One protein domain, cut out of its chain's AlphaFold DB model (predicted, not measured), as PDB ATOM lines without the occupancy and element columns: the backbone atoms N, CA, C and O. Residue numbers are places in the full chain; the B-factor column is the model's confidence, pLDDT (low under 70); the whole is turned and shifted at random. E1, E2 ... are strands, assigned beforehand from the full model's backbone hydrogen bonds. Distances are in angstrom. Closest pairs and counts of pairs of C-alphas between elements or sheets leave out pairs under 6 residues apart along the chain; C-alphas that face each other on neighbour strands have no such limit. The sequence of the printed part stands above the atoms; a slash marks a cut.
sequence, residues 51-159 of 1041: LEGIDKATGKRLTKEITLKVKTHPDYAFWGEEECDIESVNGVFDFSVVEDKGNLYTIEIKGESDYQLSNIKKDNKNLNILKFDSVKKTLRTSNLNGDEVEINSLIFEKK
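This is residues 51 to 159 of the 1041 residues of an uncharacterized protein of Parvimonas micra (UniProt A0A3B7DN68). A six-stranded, strongly twisted sheet and a smaller, curled sheet of four strands wrap round one core as an irregular, incompletely closed barrel. The two sheets are joined at one corner, where E9 runs on into E10 at 85 degrees, and E4 of the small sheet comes near E3 of the large one. The printed part has 109 residues, with no named helix and ten strands, E1 to E10 in chain order; under half of the residues, 45, are in them, and the class is all strand. The large sheet, E3 E2 E5 E7 E8 E9, is antiparallel, and the small one, E4 E1 E10 E6, is mixed. The whole is compact, with a radius of gyration of the C-alphas of 13.2 A and spans of 37 by 29 by 26 A.

E1, residues 51 to 55, begins at C-alpha 51 (-2.264, -29.178, -19.328) and is 13.0 A long. E2, residues 67 to 72, is 16.7 A long, and E3 is residues 83 to 87, 13.6 A. E4 is residues 92 to 94, E5 residues 105 to 109, 13.7 A, and E6 residues 115 to 117. E7, residues 129 to 133, begins at C-alpha 129 (-8.888, -21.980, -8.131) and is 13.2 A long. E8 is residues 138 to 141 and E9 residues 149 to 151. E10, residues 153 to 158, is 16.2 A long and ends at C-alpha 158 (-10.191, -41.269, -7.226).

In the large sheet the hairpin of E2 and E3 has N 70 and O 84 at 2.8 A. E5 is antiparallel to E2, with N 69 and O 108 at 2.8 A. E7 pairs with E5 over residues 129 to 130, N 105 and O 130 being 2.9 A apart, and with E8 over residues 131 to 133, N 131 and O 140 being 2.8 A apart. E7, E8 and E9 form a meander, each strand the antiparallel neighbour of the one before; N 141 and O 149 are 2.8 A apart. In the small sheet E1 and E10 are parallel at 26 degrees, with N 54 and O 154 at 2.8 A. E4 is antiparallel to E1, with N 93 and O 51 at 2.9 A, and E6 to E10, with N 116 and O 157 at 2.8 A. The closest C-alphas of E3 and E4, those of Glu 87 and Phe 93, are 6.4 A apart. E2 and E10, for instance, are apart.

The two C-alphas farthest apart, those of Thr 58 and Trp 79, are 39.4 A apart. The printed part has no cut. The links E1 to E2 and E6 to E7 are long, each of 11 residues. The mean pLDDT of the printed part is 80.5; 14 residues are under 70, among them 78 to 80 and 99 to 102.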
ATOM      1  N   LEU A  51      -2.521 -28.304 -20.494       87.19
ATOM      2  CA  LEU A  51      -2.264 -29.178 -19.328       87.19
ATOM      3  C   LEU A  51      -2.605 -30.654 -19.587       87.19
ATOM      4  O   LEU A  51      -3.681 -30.974 -20.089       87.19
ATOM      5  N   GLU A  52      -1.723 -31.570 -19.168       88.69
ATOM      6  CA  GLU A  52      -2.026 -33.012 -19.123       88.69
ATOM      7  C   GLU A  52      -2.872 -33.369 -17.893       88.69
ATOM      8  O   GLU A  52      -2.564 -32.943 -16.780       88.69
ATOM      9  N   GLY A  53      -3.892 -34.210 -18.067       86.38
ATOM     10  CA  GLY A  53      -4.566 -34.904 -16.971       86.38
ATOM     11  C   GLY A  53      -3.808 -36.170 -16.584       86.38
ATOM     12  O   GLY A  53      -3.711 -37.088 -17.393       86.38
ATOM     13  N   ILE A  54      -3.293 -36.239 -15.358       83.81
ATOM     14  CA  ILE A  54      -2.509 -37.363 -14.828       83.81
ATOM     15  C   ILE A  54      -3.298 -38.073 -13.725       83.81
ATOM     16  O   ILE A  54      -3.755 -37.432 -12.784       83.81
ATOM     17  N   ASP A  55      -3.417 -39.397 -13.795       81.75
ATOM     18  CA  ASP A  55      -3.942 -40.213 -12.694       81.75
ATOM     19  C   ASP A  55      -2.894 -40.334 -11.568       81.75
ATOM     20  O   ASP A  55      -1.758 -40.767 -11.790       81.75
ATOM     21  N   LYS A  56      -3.280 -39.950 -10.345       79.75
ATOM     22  CA  LYS A  56      -2.393 -39.858  -9.171       79.75
ATOM     23  C   LYS A  56      -1.792 -41.202  -8.749       79.75
ATOM     24  O   LYS A  56      -0.673 -41.230  -8.244       79.75
ATOM     25  N   ALA A  57      -2.524 -42.303  -8.930       72.31
ATOM     26  CA  ALA A  57      -2.120 -43.628  -8.456       72.31
ATOM     27  C   ALA A  57      -1.143 -44.328  -9.416       72.31
ATOM     28  O   ALA A  57      -0.268 -45.076  -8.985       72.31
ATOM     29  N   THR A  58      -1.285 -44.086 -10.719       72.38
ATOM     30  CA  THR A  58      -0.473 -44.707 -11.776       72.38
ATOM     31  C   THR A  58       0.634 -43.801 -12.313       72.38
ATOM     32  O   THR A  58       1.548 -44.303 -12.972       72.38
ATOM     33  N   GLY A  59       0.559 -42.487 -12.072       67.94
ATOM     34  CA  GLY A  59       1.495 -41.496 -12.612       67.94
ATOM     35  C   GLY A  59       1.441 -41.375 -14.139       67.94
ATOM     36  O   GLY A  59       2.424 -40.969 -14.758       67.94
ATOM     37  N   LYS A  60       0.326 -41.777 -14.763       78.69
ATOM     38  CA  LYS A  60       0.140 -41.804 -16.222       78.69
ATOM     39  C   LYS A  60      -0.930 -40.816 -16.664       78.69
ATOM     40  O   LYS A  60      -1.891 -40.560 -15.943       78.69
ATOM     41  N   ARG A  61      -0.775 -40.312 -17.889       78.69
ATOM     42  CA  ARG A  61      -1.780 -39.494 -18.569       78.69
ATOM     43  C   ARG A  61      -3.075 -40.283 -18.779       78.69
ATOM     44  O   ARG A  61      -3.038 -41.451 -19.167       78.69
ATOM     45  N   LEU A  62      -4.201 -39.640 -18.490       72.94
ATOM     46  CA  LEU A  62      -5.540 -40.201 -18.615       72.94
ATOM     47  C   LEU A  62      -5.870 -40.492 -20.083       72.94
ATOM     48  O   LEU A  62      -5.674 -39.650 -20.953       72.94
ATOM     49  N   THR A  63      -6.411 -41.679 -20.349       66.81
ATOM     50  CA  THR A  63      -6.931 -42.072 -21.672       66.81
ATOM     51  C   THR A  63      -8.458 -42.032 -21.751       66.81
ATOM     52  O   THR A  63      -9.015 -42.221 -22.827       66.81
ATOM     53  N   LYS A  64      -9.144 -41.792 -20.624       69.62
ATOM     54  CA  LYS A  64     -10.576 -41.483 -20.588       69.62
ATOM     55  C   LYS A  64     -10.744 -39.978 -20.778       69.62
ATOM     56  O   LYS A  64     -10.117 -39.207 -20.053       69.62
ATOM     57  N   GLU A  65     -11.616 -39.589 -21.695       76.31
ATOM     58  CA  GLU A  65     -11.985 -38.192 -21.902       76.31
ATOM     59  C   GLU A  65     -12.814 -37.689 -20.704       76.31
ATOM     60  O   GLU A  65     -13.695 -38.387 -20.188       76.31
ATOM     61  N   ILE A  66     -12.465 -36.506 -20.201       82.50
ATOM     62  CA  ILE A  66     -13.129 -35.833 -19.083       82.50
ATOM     63  C   ILE A  66     -13.470 -34.416 -19.534       82.50
ATOM     64  O   ILE A  66     -12.621 -33.719 -20.088       82.50
ATOM     65  N   THR A  67     -14.688 -33.969 -19.237       86.56
ATOM     66  CA  THR A  67     -15.088 -32.571 -19.398       86.56
ATOM     67  C   THR A  67     -14.878 -31.816 -18.081       86.56
ATOM     68  O   THR A  67     -15.458 -32.167 -17.049       86.56
ATOM     69  N   LEU A  68     -14.055 -30.768 -18.103       90.38
ATOM     70  CA  LEU A  68     -13.968 -29.780 -17.029       90.38
ATOM     71  C   LEU A  68     -14.877 -28.602 -17.348       90.38
ATOM     72  O   LEU A  68     -14.864 -28.087 -18.460       90.38
ATOM     73  N   LYS A  69     -15.624 -28.151 -16.349       89.38
ATOM     74  CA  LYS A  69     -16.388 -26.912 -16.390       89.38
ATOM     75  C   LYS A  69     -15.550 -25.812 -15.751       89.38
ATOM     76  O   LYS A  69     -15.095 -25.957 -14.614       89.38
ATOM     77  N   VAL A  70     -15.325 -24.737 -16.497       88.88
ATOM     78  CA  VAL A  70     -14.543 -23.569 -16.089       88.88
ATOM     79  C   VAL A  70     -15.479 -22.374 -16.003       88.88
ATOM     80  O   VAL A  70     -16.206 -22.077 -16.948       88.88
ATOM     81  N   LYS A  71     -15.459 -21.690 -14.862       87.00
ATOM     82  CA  LYS A  71     -16.280 -20.507 -14.571       87.00
ATOM     83  C   LYS A  71     -15.404 -19.371 -14.078       87.00
ATOM     84  O   LYS A  71     -14.402 -19.627 -13.417       87.00
ATOM     85  N   THR A  72     -15.797 -18.128 -14.309       83.69
ATOM     86  CA  THR A  72     -15.279 -16.983 -13.545       83.69
ATOM     87  C   THR A  72     -15.655 -17.106 -12.066       83.69
ATOM     88  O   THR A  72     -16.778 -17.485 -11.735       83.69
ATOM     89  N   HIS A  73     -14.733 -16.776 -11.165       86.19
ATOM     90  CA  HIS A  73     -14.969 -16.822  -9.725       86.19
ATOM     91  C   HIS A  73     -15.982 -15.742  -9.300       86.19
ATOM     92  O   HIS A  73     -15.774 -14.577  -9.652       86.19
ATOM     93  N   PRO A  74     -17.016 -16.067  -8.497       81.06
ATOM     94  CA  PRO A  74     -18.136 -15.159  -8.232       81.06
ATOM     95  C   PRO A  74     -17.724 -13.814  -7.612       81.06
ATOM     96  O   PRO A  74     -18.288 -12.785  -7.956       81.06
ATOM     97  N   ASP A  75     -16.709 -13.788  -6.740       81.44
ATOM     98  CA  ASP A  75     -16.237 -12.537  -6.114       81.44
ATOM     99  C   ASP A  75     -15.170 -11.770  -6.932       81.44
ATOM    100  O   ASP A  75     -14.736 -10.702  -6.505       81.44
ATOM    101  N   TYR A  76     -14.705 -12.304  -8.075       76.06
ATOM    102  CA  TYR A  76     -13.549 -11.775  -8.832       76.06
ATOM    103  C   TYR A  76     -13.755 -11.765 -10.363       76.06
ATOM    104  O   TYR A  76     -12.795 -11.852 -11.135       76.06
ATOM    105  N   ALA A  77     -15.008 -11.646 -10.809       70.25
ATOM    106  CA  ALA A  77     -15.412 -11.541 -12.213       70.25
ATOM    107  C   ALA A  77     -15.319 -10.088 -12.741       70.25
ATOM    108  O   ALA A  77     -16.308  -9.500 -13.179       70.25
ATOM    109  N   PHE A  78     -14.127  -9.481 -12.672       65.06
ATOM    110  CA  PHE A  78     -13.887  -8.063 -13.002       65.06
ATOM    111  C   PHE A  78     -14.335  -7.645 -14.412       65.06
ATOM    112  O   PHE A  78     -14.701  -6.487 -14.609       65.06
ATOM    113  N   TRP A  79     -14.324  -8.572 -15.372       59.84
ATOM    114  CA  TRP A  79     -14.715  -8.331 -16.769       59.84
ATOM    115  C   TRP A  79     -16.013  -9.042 -17.186       59.84
ATOM    116  O   TRP A  79     -16.268  -9.206 -18.377       59.84
ATOM    117  N   GLY A  80     -16.844  -9.438 -16.216       61.94
ATOM    118  CA  GLY A  80     -18.110 -10.146 -16.434       61.94
ATOM    119  C   GLY A  80     -18.038 -11.641 -16.113       61.94
ATOM    120  O   GLY A  80     -16.951 -12.200 -15.950       61.94
ATOM    121  N   GLU A  81     -19.211 -12.267 -15.991       72.31
ATOM    122  CA  GLU A  81     -19.348 -13.701 -15.721       72.31
ATOM    123  C   GLU A  81     -19.251 -14.526 -17.013       72.31
ATOM    124  O   GLU A  81     -19.968 -14.264 -17.978       72.31
ATOM    125  N   GLU A  82     -18.394 -15.550 -17.021       71.12
ATOM    126  CA  GLU A  82     -18.228 -16.478 -18.146       71.12
ATOM    127  C   GLU A  82     -18.196 -17.933 -17.650       71.12
ATOM    128  O   GLU A  82     -17.570 -18.243 -16.633       71.12
ATOM    129  N   GLU A  83     -18.845 -18.839 -18.387       82.31
ATOM    130  CA  GLU A  83     -18.839 -20.288 -18.154       82.31
ATOM    131  C   GLU A  83     -18.575 -21.024 -19.474       82.31
ATOM    132  O   GLU A  83     -19.222 -20.754 -20.486       82.31
ATOM    133  N   CYS A  84     -17.639 -21.974 -19.466       81.50
ATOM    134  CA  CYS A  84     -17.325 -22.821 -20.614       81.50
ATOM    135  C   CYS A  84     -16.950 -24.245 -20.182       81.50
ATOM    136  O   CYS A  84     -16.545 -24.490 -19.044       81.50
ATOM    137  N   ASP A  85     -17.087 -25.195 -21.105       85.56
ATOM    138  CA  ASP A  85     -16.725 -26.595 -20.903       85.56
ATOM    139  C   ASP A  85     -15.510 -26.954 -21.776       85.56
ATOM    140  O   ASP A  85     -15.505 -26.687 -22.977       85.56
ATOM    141  N   ILE A  86     -14.496 -27.582 -21.179       84.56
ATOM    142  CA  ILE A  86     -13.265 -28.043 -21.834       84.56
ATOM    143  C   ILE A  86     -13.210 -29.565 -21.745       84.56
ATOM    144  O   ILE A  86     -13.029 -30.133 -20.666       84.56
ATOM    145  N   GLU A  87     -13.344 -30.236 -22.883       84.75
ATOM    146  CA  GLU A  87     -13.195 -31.686 -22.997       84.75
ATOM    147  C   GLU A  87     -11.743 -32.066 -23.310       84.75
ATOM    148  O   GLU A  87     -11.096 -31.455 -24.161       84.75
ATOM    149  N   SER A  88     -11.199 -33.061 -22.602       83.81
ATOM    150  CA  SER A  88      -9.806 -33.466 -22.790       83.81
ATOM    151  C   SER A  88      -9.611 -34.363 -24.012       83.81
ATOM    152  O   SER A  88      -9.969 -35.542 -23.968       83.81
ATOM    153  N   VAL A  89      -8.920 -33.882 -25.042       75.81
ATOM    154  CA  VAL A  89      -8.533 -34.718 -26.190       75.81
ATOM    155  C   VAL A  89      -7.291 -35.532 -25.825       75.81
ATOM    156  O   VAL A  89      -6.239 -34.977 -25.494       75.81
ATOM    157  N   ASN A  90      -7.399 -36.865 -25.852       72.62
ATOM    158  CA  ASN A  90      -6.337 -37.785 -25.411       72.62
ATOM    159  C   ASN A  90      -5.750 -37.411 -24.027       72.62
ATOM    160  O   ASN A  90      -4.537 -37.495 -23.825       72.62
ATOM    161  N   GLY A  91      -6.566 -36.907 -23.094       74.12
ATOM    162  CA  GLY A  91      -6.111 -36.508 -21.755       74.12
ATOM    163  C   GLY A  91      -5.259 -35.233 -21.678       74.12
ATOM    164  O   GLY A  91      -4.545 -35.059 -20.693       74.12
ATOM    165  N   VAL A  92      -5.302 -34.349 -22.681       83.56
ATOM    166  CA  VAL A  92      -4.869 -32.944 -22.538       83.56
ATOM    167  C   VAL A  92      -6.085 -32.031 -22.584       83.56
ATOM    168  O   VAL A  92      -6.948 -32.193 -23.439       83.56
ATOM    169  N   PHE A  93      -6.127 -31.075 -21.661       89.12
ATOM    170  CA  PHE A  93      -7.130 -30.018 -21.592       89.12
ATOM    171  C   PHE A  93      -6.538 -28.751 -22.200       89.12
ATOM    172  O   PHE A  93      -5.493 -28.287 -21.734       89.12
ATOM    173  N   ASP A  94      -7.188 -28.200 -23.223       86.50
ATOM    174  CA  ASP A  94      -6.768 -26.941 -23.833       86.50
ATOM    175  C   ASP A  94      -7.488 -25.755 -23.187       86.50
ATOM    176  O   ASP A  94      -8.654 -25.494 -23.466       86.50
ATOM    177  N   PHE A  95      -6.787 -25.033 -22.311       86.50
ATOM    178  CA  PHE A  95      -7.311 -23.823 -21.677       86.50
ATOM    179  C   PHE A  95      -7.127 -22.561 -22.529       86.50
ATOM    180  O   PHE A  95      -7.596 -21.506 -22.120       86.50
ATOM    181  N   SER A  96      -6.499 -22.632 -23.711       78.94
ATOM    182  CA  SER A  96      -6.366 -21.462 -24.597       78.94
ATOM    183  C   SER A  96      -7.702 -20.989 -25.192       78.94
ATOM    184  O   SER A  96      -7.803 -19.847 -25.634       78.94
ATOM    185  N   VAL A  97      -8.743 -21.832 -25.131       75.12
ATOM    186  CA  VAL A  97     -10.137 -21.473 -25.457       75.12
ATOM    187  C   VAL A  97     -10.785 -20.556 -24.411       75.12
ATOM    188  O   VAL A  97     -11.812 -19.943 -24.691       75.12
ATOM    189  N   VAL A  98     -10.200 -20.458 -23.211       72.19
ATOM    190  CA  VAL A  98     -10.614 -19.513 -22.170       72.19
ATOM    191  C   VAL A  98      -9.799 -18.241 -22.365       72.19
ATOM    192  O   VAL A  98      -8.608 -18.190 -22.063       72.19
ATOM    193  N   GLU A  99     -10.437 -17.217 -22.918       63.16
ATOM    194  CA  GLU A  99      -9.788 -15.945 -23.225       63.16
ATOM    195  C   GLU A  99      -9.312 -15.253 -21.934       63.16
ATOM    196  O   GLU A  99     -10.123 -14.865 -21.091       63.16
ATOM    197  N   ASP A 100      -7.990 -15.110 -21.771       67.38
ATOM    198  CA  ASP A 100      -7.365 -14.547 -20.568       67.38
ATOM    199  C   ASP A 100      -7.664 -13.047 -20.415       67.38
ATOM    200  O   ASP A 100      -6.927 -12.174 -20.879       67.38
ATOM    201  N   LYS A 101      -8.769 -12.767 -19.724       68.19
ATOM    202  CA  LYS A 101      -9.236 -11.426 -19.344       68.19
ATOM    203  C   LYS A 101      -8.690 -10.976 -17.984       68.19
ATOM    204  O   LYS A 101      -9.149  -9.980 -17.437       68.19
ATOM    205  N   GLY A 102      -7.745 -11.709 -17.382       66.81
ATOM    206  CA  GLY A 102      -7.231 -11.416 -16.038       66.81
ATOM    207  C   GLY A 102      -8.226 -11.652 -14.888       66.81
ATOM    208  O   GLY A 102      -7.922 -11.305 -13.746       66.81
ATOM    209  N   ASN A 103      -9.391 -12.251 -15.164       77.94
ATOM    210  CA  ASN A 103     -10.318 -12.748 -14.145       77.94
ATOM    211  C   ASN A 103      -9.679 -13.899 -13.335       77.94
ATOM    212  O   ASN A 103      -8.744 -14.570 -13.785       77.94
ATOM    213  N   LEU A 104     -10.218 -14.173 -12.143       83.00
ATOM    214  CA  LEU A 104      -9.967 -15.439 -11.447       83.00
ATOM    215  C   LEU A 104     -10.984 -16.484 -11.922       83.00
ATOM    216  O   LEU A 104     -12.155 -16.148 -12.098       83.00
ATOM    217  N   TYR A 105     -10.573 -17.744 -12.077       87.88
ATOM    218  CA  TYR A 105     -11.448 -18.824 -12.534       87.88
ATOM    219  C   TYR A 105     -11.549 -19.954 -11.498       87.88
ATOM    220  O   TYR A 105     -10.634 -20.201 -10.711       87.88
ATOM    221  N   THR A 106     -12.674 -20.662 -11.514       88.88
ATOM    222  CA  THR A 106     -12.930 -21.887 -10.749       88.88
ATOM    223  C   THR A 106     -13.121 -23.061 -11.696       88.88
ATOM    224  O   THR A 106     -13.784 -22.900 -12.723       88.88
ATOM    225  N   ILE A 107     -12.601 -24.239 -11.339       90.81
ATOM    226  CA  ILE A 107     -12.739 -25.454 -12.154       90.81
ATOM    227  C   ILE A 107     -13.404 -26.608 -11.398       90.81
ATOM    228  O   ILE A 107     -13.058 -26.917 -10.255       90.81
ATOM    229  N   GLU A 108     -14.346 -27.278 -12.054       88.25
ATOM    230  CA  GLU A 108     -15.046 -28.462 -11.550       88.25
ATOM    231  C   GLU A 108     -15.140 -29.547 -12.635       88.25
ATOM    232  O   GLU A 108     -15.061 -29.260 -13.827       88.25
ATOM    233  N   ILE A 109     -15.279 -30.815 -12.242       88.12
ATOM    234  CA  ILE A 109     -15.491 -31.912 -13.198       88.12
ATOM    235  C   ILE A 109     -16.988 -31.987 -13.495       88.12
ATOM    236  O   ILE A 109     -17.792 -32.077 -12.567       88.12
ATOM    237  N   LYS A 110     -17.369 -31.946 -14.774       81.38
ATOM    238  CA  LYS A 110     -18.775 -31.948 -15.184       81.38
ATOM    239  C   LYS A 110     -19.352 -33.368 -15.152       81.38
ATOM    240  O   LYS A 110     -18.803 -34.283 -15.760       81.38
ATOM    241  N   GLY A 111     -20.506 -33.520 -14.502       71.62
ATOM    242  CA  GLY A 111     -21.218 -34.795 -14.377       71.62
ATOM    243  C   GLY A 111     -20.652 -35.716 -13.290       71.62
ATOM    244  O   GLY A 111     -19.725 -35.365 -12.559       71.62
ATOM    245  N   GLU A 112     -21.233 -36.910 -13.162       58.00
ATOM    246  CA  GLU A 112     -20.746 -37.905 -12.207       58.00
ATOM    247  C   GLU A 112     -19.398 -38.480 -12.662       58.00
ATOM    248  O   GLU A 112     -19.250 -39.038 -13.751       58.00
ATOM    249  N   SER A 113     -18.392 -38.327 -11.804       69.12
ATOM    250  CA  SER A 113     -17.037 -38.816 -12.033       69.12
ATOM    251  C   SER A 113     -16.453 -39.356 -10.738       69.12
ATOM    252  O   SER A 113     -16.495 -38.680  -9.706       69.12
ATOM    253  N   ASP A 114     -15.846 -40.539 -10.819       73.25
ATOM    254  CA  ASP A 114     -15.103 -41.176  -9.727       73.25
ATOM    255  C   ASP A 114     -13.886 -40.348  -9.283       73.25
ATOM    256  O   ASP A 114     -13.304 -40.624  -8.239       73.25
ATOM    257  N   TYR A 115     -13.468 -39.355 -10.076       79.75
ATOM    258  CA  TYR A 115     -12.272 -38.554  -9.829       79.75
ATOM    259  C   TYR A 115     -12.575 -37.192  -9.191       79.75
ATOM    260  O   TYR A 115     -13.649 -36.611  -9.359       79.75
ATOM    261  N   GLN A 116     -11.573 -36.665  -8.494       85.62
ATOM    262  CA  GLN A 116     -11.455 -35.299  -7.998       85.62
ATOM    263  C   GLN A 116     -10.066 -34.739  -8.347       85.62
ATOM    264  O   GLN A 116      -9.115 -35.497  -8.532       85.62
ATOM    265  N   LEU A 117      -9.938 -33.416  -8.432       86.94
ATOM    266  CA  LEU A 117      -8.648 -32.749  -8.625       86.94
ATOM    267  C   LEU A 117      -7.906 -32.658  -7.284       86.94
ATOM    268  O   LEU A 117      -8.483 -32.202  -6.299       86.94
ATOM    269  N   SER A 118      -6.640 -33.086  -7.242       85.38
ATOM    270  CA  SER A 118      -5.861 -33.200  -5.996       85.38
ATOM    271  C   SER A 118      -4.675 -32.237  -5.881       85.38
ATOM    272  O   SER A 118      -4.095 -32.121  -4.806       85.38
ATOM    273  N   ASN A 119      -4.264 -31.579  -6.972       88.25
ATOM    274  CA  ASN A 119      -3.145 -30.620  -6.990       88.25
ATOM    275  C   ASN A 119      -3.573 -29.160  -7.212       88.25
ATOM    276  O   ASN A 119      -2.715 -28.285  -7.329       88.25
ATOM    277  N   ILE A 120      -4.878 -28.902  -7.282       89.69
ATOM    278  CA  ILE A 120      -5.440 -27.564  -7.461       89.69
ATOM    279  C   ILE A 120      -5.821 -27.033  -6.084       89.69
ATOM    280  O   ILE A 120      -6.519 -27.699  -5.320       89.69
ATOM    281  N   LYS A 121      -5.304 -25.853  -5.743       86.12
ATOM    282  CA  LYS A 121      -5.599 -25.192  -4.474       86.12
ATOM    283  C   LYS A 121      -7.033 -24.686  -4.470       86.12
ATOM    284  O   LYS A 121      -7.626 -24.427  -5.516       86.12
ATOM    285  N   LYS A 122      -7.562 -24.548  -3.261       87.06
ATOM    286  CA  LYS A 122      -8.913 -24.073  -3.014       87.06
ATOM    287  C   LYS A 122      -8.901 -22.808  -2.181       87.06
ATOM    288  O   LYS A 122      -7.999 -22.619  -1.362       87.06
ATOM    289  N   ASP A 123      -9.904 -21.974  -2.399       84.38
ATOM    290  CA  ASP A 123     -10.186 -20.797  -1.590       84.38
ATOM    291  C   ASP A 123     -10.904 -21.162  -0.273       84.38
ATOM    292  O   ASP A 123     -11.092 -22.335   0.071       84.38
ATOM    293  N   ASN A 124     -11.347 -20.142   0.465       80.44
ATOM    294  CA  ASN A 124     -12.132 -20.315   1.687       80.44
ATOM    295  C   ASN A 124     -13.569 -20.829   1.444       80.44
ATOM    296  O   ASN A 124     -14.176 -21.337   2.386       80.44
ATOM    297  N   LYS A 125     -14.096 -20.775   0.210       83.06
ATOM    298  CA  LYS A 125     -15.362 -21.405  -0.207       83.06
ATOM    299  C   LYS A 125     -15.190 -22.831  -0.760       83.06
ATOM    300  O   LYS A 125     -16.173 -23.416  -1.213       83.06
ATOM    301  N   ASN A 126     -13.993 -23.430  -0.666       82.94
ATOM    302  CA  ASN A 126     -13.685 -24.809  -1.092       82.94
ATOM    303  C   ASN A 126     -13.789 -25.040  -2.628       82.94
ATOM    304  O   ASN A 126     -13.886 -26.185  -3.081       82.94
ATOM    305  N   LEU A 127     -13.713 -23.970  -3.428       86.12
ATOM    306  CA  LEU A 127     -13.728 -23.967  -4.897       86.12
ATOM    307  C   LEU A 127     -12.300 -24.129  -5.448       86.12
ATOM    308  O   LEU A 127     -11.379 -23.486  -4.957       86.12
ATOM    309  N   ASN A 128     -12.081 -24.972  -6.468       90.88
ATOM    310  CA  ASN A 128     -10.734 -25.178  -7.029       90.88
ATOM    311  C   ASN A 128     -10.330 -23.977  -7.899       90.88
ATOM    312  O   ASN A 128     -10.957 -23.741  -8.930       90.88
ATOM    313  N   ILE A 129      -9.281 -23.252  -7.513       89.12
ATOM    314  CA  ILE A 129      -8.888 -21.980  -8.131       89.12
ATOM    315  C   ILE A 129      -7.867 -22.178  -9.252       89.12
ATOM    316  O   ILE A 129      -6.811 -22.789  -9.054       89.12
ATOM    317  N   LEU A 130      -8.149 -21.568 -10.400       89.00
ATOM    318  CA  LEU A 130      -7.278 -21.485 -11.565       89.00
ATOM    319  C   LEU A 130      -7.090 -20.018 -11.981       89.00
ATOM    320  O   LEU A 130      -8.024 -19.216 -11.951       89.00
ATOM    321  N   LYS A 131      -5.871 -19.658 -12.380       86.38
ATOM    322  CA  LYS A 131      -5.519 -18.320 -12.859       86.38
ATOM    323  C   LYS A 131      -4.497 -18.407 -13.986       86.38
ATOM    324  O   LYS A 131      -3.586 -19.233 -13.941       86.38
ATOM    325  N   PHE A 132      -4.638 -17.532 -14.972       85.00
ATOM    326  CA  PHE A 132      -3.727 -17.424 -16.103       85.00
ATOM    327  C   PHE A 132      -2.530 -16.535 -15.742       85.00
ATOM    328  O   PHE A 132      -2.678 -15.484 -15.118       85.00
ATOM    329  N   ASP A 133      -1.324 -16.975 -16.106       82.38
ATOM    330  CA  ASP A 133      -0.123 -16.143 -16.083       82.38
ATOM    331  C   ASP A 133       0.155 -15.671 -17.514       82.38
ATOM    332  O   ASP A 133       0.829 -16.336 -18.309       82.38
ATOM    333  N   SER A 134      -0.414 -14.514 -17.858       75.75
ATOM    334  CA  SER A 134      -0.337 -13.922 -19.196       75.75
ATOM    335  C   SER A 134       1.098 -13.609 -19.647       75.75
ATOM    336  O   SER A 134       1.337 -13.472 -20.851       75.75
ATOM    337  N   VAL A 135       2.055 -13.535 -18.712       79.56
ATOM    338  CA  VAL A 135       3.473 -13.241 -18.961       79.56
ATOM    339  C   VAL A 135       4.256 -14.529 -19.224       79.56
ATOM    340  O   VAL A 135       4.969 -14.613 -20.223       79.56
ATOM    341  N   LYS A 136       4.096 -15.555 -18.378       79.88
ATOM    342  CA  LYS A 136       4.750 -16.867 -18.545       79.88
ATOM    343  C   LYS A 136       4.090 -17.768 -19.589       79.88
ATOM    344  O   LYS A 136       4.731 -18.700 -20.075       79.88
ATOM    345  N   LYS A 137       2.822 -17.498 -19.925       82.00
ATOM    346  CA  LYS A 137       1.940 -18.336 -20.758       82.00
ATOM    347  C   LYS A 137       1.648 -19.720 -20.156       82.00
ATOM    348  O   LYS A 137       1.514 -20.719 -20.869       82.00
ATOM    349  N   THR A 138       1.542 -19.762 -18.830       84.19
ATOM    350  CA  THR A 138       1.265 -20.956 -18.018       84.19
ATOM    351  C   THR A 138       0.081 -20.719 -17.077       84.19
ATOM    352  O   THR A 138      -0.461 -19.615 -16.993       84.19
ATOM    353  N   LEU A 139      -0.365 -21.777 -16.397       87.50
ATOM    354  CA  LEU A 139      -1.474 -21.732 -15.447       87.50
ATOM    355  C   LEU A 139      -0.968 -21.819 -14.007       87.50
ATOM    356  O   LEU A 139       0.042 -22.461 -13.711       87.50
ATOM    357  N   ARG A 140      -1.682 -21.156 -13.098       86.81
ATOM    358  CA  ARG A 140      -1.354 -21.079 -11.672       86.81
ATOM    359  C   ARG A 140      -2.597 -21.350 -10.826       86.81
ATOM    360  O   ARG A 140      -3.726 -21.156 -11.267       86.81
ATOM    361  N   THR A 141      -2.383 -21.811  -9.601       89.44
ATOM    362  CA  THR A 141      -3.427 -22.116  -8.619       89.44
ATOM    363  C   THR A 141      -3.092 -21.473  -7.275       89.44
ATOM    364  O   THR A 141      -1.921 -21.348  -6.909       89.44
ATOM    365  N   SER A 142      -4.107 -21.027  -6.535       81.62
ATOM    366  CA  SER A 142      -3.943 -20.211  -5.329       81.62
ATOM    367  C   SER A 142      -4.973 -20.574  -4.264       81.62
ATOM    368  O   SER A 142      -6.067 -21.024  -4.584       81.62
ATOM    369  N   ASN A 143      -4.630 -20.356  -2.997       81.62
ATOM    370  CA  ASN A 143      -5.576 -20.364  -1.874       81.62
ATOM    371  C   ASN A 143      -6.093 -18.953  -1.524       81.62
ATOM    372  O   ASN A 143      -6.732 -18.774  -0.493       81.62
ATOM    373  N   LEU A 144      -5.747 -17.950  -2.344       79.81
ATOM    374  CA  LEU A 144      -5.982 -16.511  -2.151       79.81
ATOM    375  C   LEU A 144      -5.335 -15.879  -0.902       79.81
ATOM    376  O   LEU A 144      -5.389 -14.663  -0.748       79.81
ATOM    377  N   ASN A 145      -4.599 -16.653  -0.100       75.25
ATOM    378  CA  ASN A 145      -3.851 -16.181   1.073       75.25
ATOM    379  C   ASN A 145      -2.369 -15.867   0.763       75.25
ATOM    380  O   ASN A 145      -1.562 -15.715   1.675       75.25
ATOM    381  N   GLY A 146      -2.005 -15.787  -0.522       62.25
ATOM    382  CA  GLY A 146      -0.650 -15.492  -1.010       62.25
ATOM    383  C   GLY A 146       0.099 -16.685  -1.620       62.25
ATOM    384  O   GLY A 146       1.020 -16.476  -2.408       62.25
ATOM    385  N   ASP A 147      -0.314 -17.929  -1.352       71.50
ATOM    386  CA  ASP A 147       0.405 -19.124  -1.818       71.50
ATOM    387  C   ASP A 147       0.067 -19.498  -3.279       71.50
ATOM    388  O   ASP A 147      -0.559 -20.529  -3.551       71.50
ATOM    389  N   GLU A 148       0.488 -18.689  -4.247       82.62
ATOM    390  CA  GLU A 148       0.194 -18.882  -5.676       82.62
ATOM    391  C   GLU A 148       1.254 -19.756  -6.391       82.62
ATOM    392  O   GLU A 148       2.376 -19.318  -6.654       82.62
ATOM    393  N   VAL A 149       0.898 -20.991  -6.763       85.25
ATOM    394  CA  VAL A 149       1.808 -22.007  -7.337       85.25
ATOM    395  C   VAL A 149       1.518 -22.242  -8.822       85.25
ATOM    396  O   VAL A 149       0.366 -22.272  -9.238       85.25
ATOM    397  N   GLU A 150       2.564 -22.412  -9.628       86.19
ATOM    398  CA  GLU A 150       2.477 -22.731 -11.061       86.19
ATOM    399  C   GLU A 150       2.251 -24.232 -11.296       86.19
ATOM    400  O   GLU A 150       2.873 -25.063 -10.632       86.19
ATOM    401  N   ILE A 151       1.342 -24.582 -12.214       88.56
ATOM    402  CA  ILE A 151       0.938 -25.966 -12.491       88.56
ATOM    403  C   ILE A 151       1.251 -26.362 -13.937       88.56
ATOM    404  O   ILE A 151       0.971 -25.626 -14.876       88.56
ATOM    405  N   ASN A 152       1.816 -27.561 -14.096       82.38
ATOM    406  CA  ASN A 152       2.197 -28.142 -15.393       82.38
ATOM    407  C   ASN A 152       1.306 -29.334 -15.799       82.38
ATOM    408  O   ASN A 152       1.436 -29.867 -16.898       82.38
ATOM    409  N   SER A 153       0.415 -29.770 -14.907       88.06
ATOM    410  CA  SER A 153      -0.560 -30.839 -15.126       88.06
ATOM    411  C   SER A 153      -1.724 -30.720 -14.137       88.06
ATOM    412  O   SER A 153      -1.622 -30.039 -13.111       88.06
ATOM    413  N   LEU A 154      -2.827 -31.401 -14.434       89.56
ATOM    414  CA  LEU A 154      -3.954 -31.617 -13.531       89.56
ATOM    415  C   LEU A 154      -3.857 -33.040 -12.978       89.56
ATOM    416  O   LEU A 154      -3.876 -34.001 -13.744       89.56
ATOM    417  N   ILE A 155      -3.740 -33.193 -11.661       88.25
ATOM    418  CA  ILE A 155      -3.622 -34.506 -11.020       88.25
ATOM    419  C   ILE A 155      -5.002 -34.929 -10.521       88.25
ATOM    420  O   ILE A 155      -5.577 -34.302  -9.630       88.25
ATOM    421  N   PHE A 156      -5.520 -35.996 -11.121       87.38
ATOM    422  CA  PHE A 156      -6.802 -36.602 -10.805       87.38
ATOM    423  C   PHE A 156      -6.601 -37.766  -9.836       87.38
ATOM    424  O   PHE A 156      -5.840 -38.700 -10.087       87.38
ATOM    425  N   GLU A 157      -7.320 -37.721  -8.726       84.31
ATOM    426  CA  GLU A 157      -7.358 -38.747  -7.691       84.31
ATOM    427  C   GLU A 157      -8.752 -39.358  -7.654       84.31
ATOM    428  O   GLU A 157      -9.737 -38.636  -7.796       84.31
ATOM    429  N   LYS A 158      -8.871 -40.674  -7.459       79.06
ATOM    430  CA  LYS A 158     -10.191 -41.269  -7.226       79.06
ATOM    431  C   LYS A 158     -10.707 -40.841  -5.856       79.06
ATOM    432  O   LYS A 158      -9.980 -40.923  -4.871       79.06
ATOM    433  N   LYS A 159     -11.961 -40.399  -5.805       67.12
ATOM    434  CA  LYS A 159     -12.696 -40.133  -4.567       67.12
ATOM    435  C   LYS A 159     -12.718 -41.419  -3.744       67.12
ATOM    436  O   LYS A 159     -13.122 -42.465  -4.256       67.12
TER     437      LYS A 159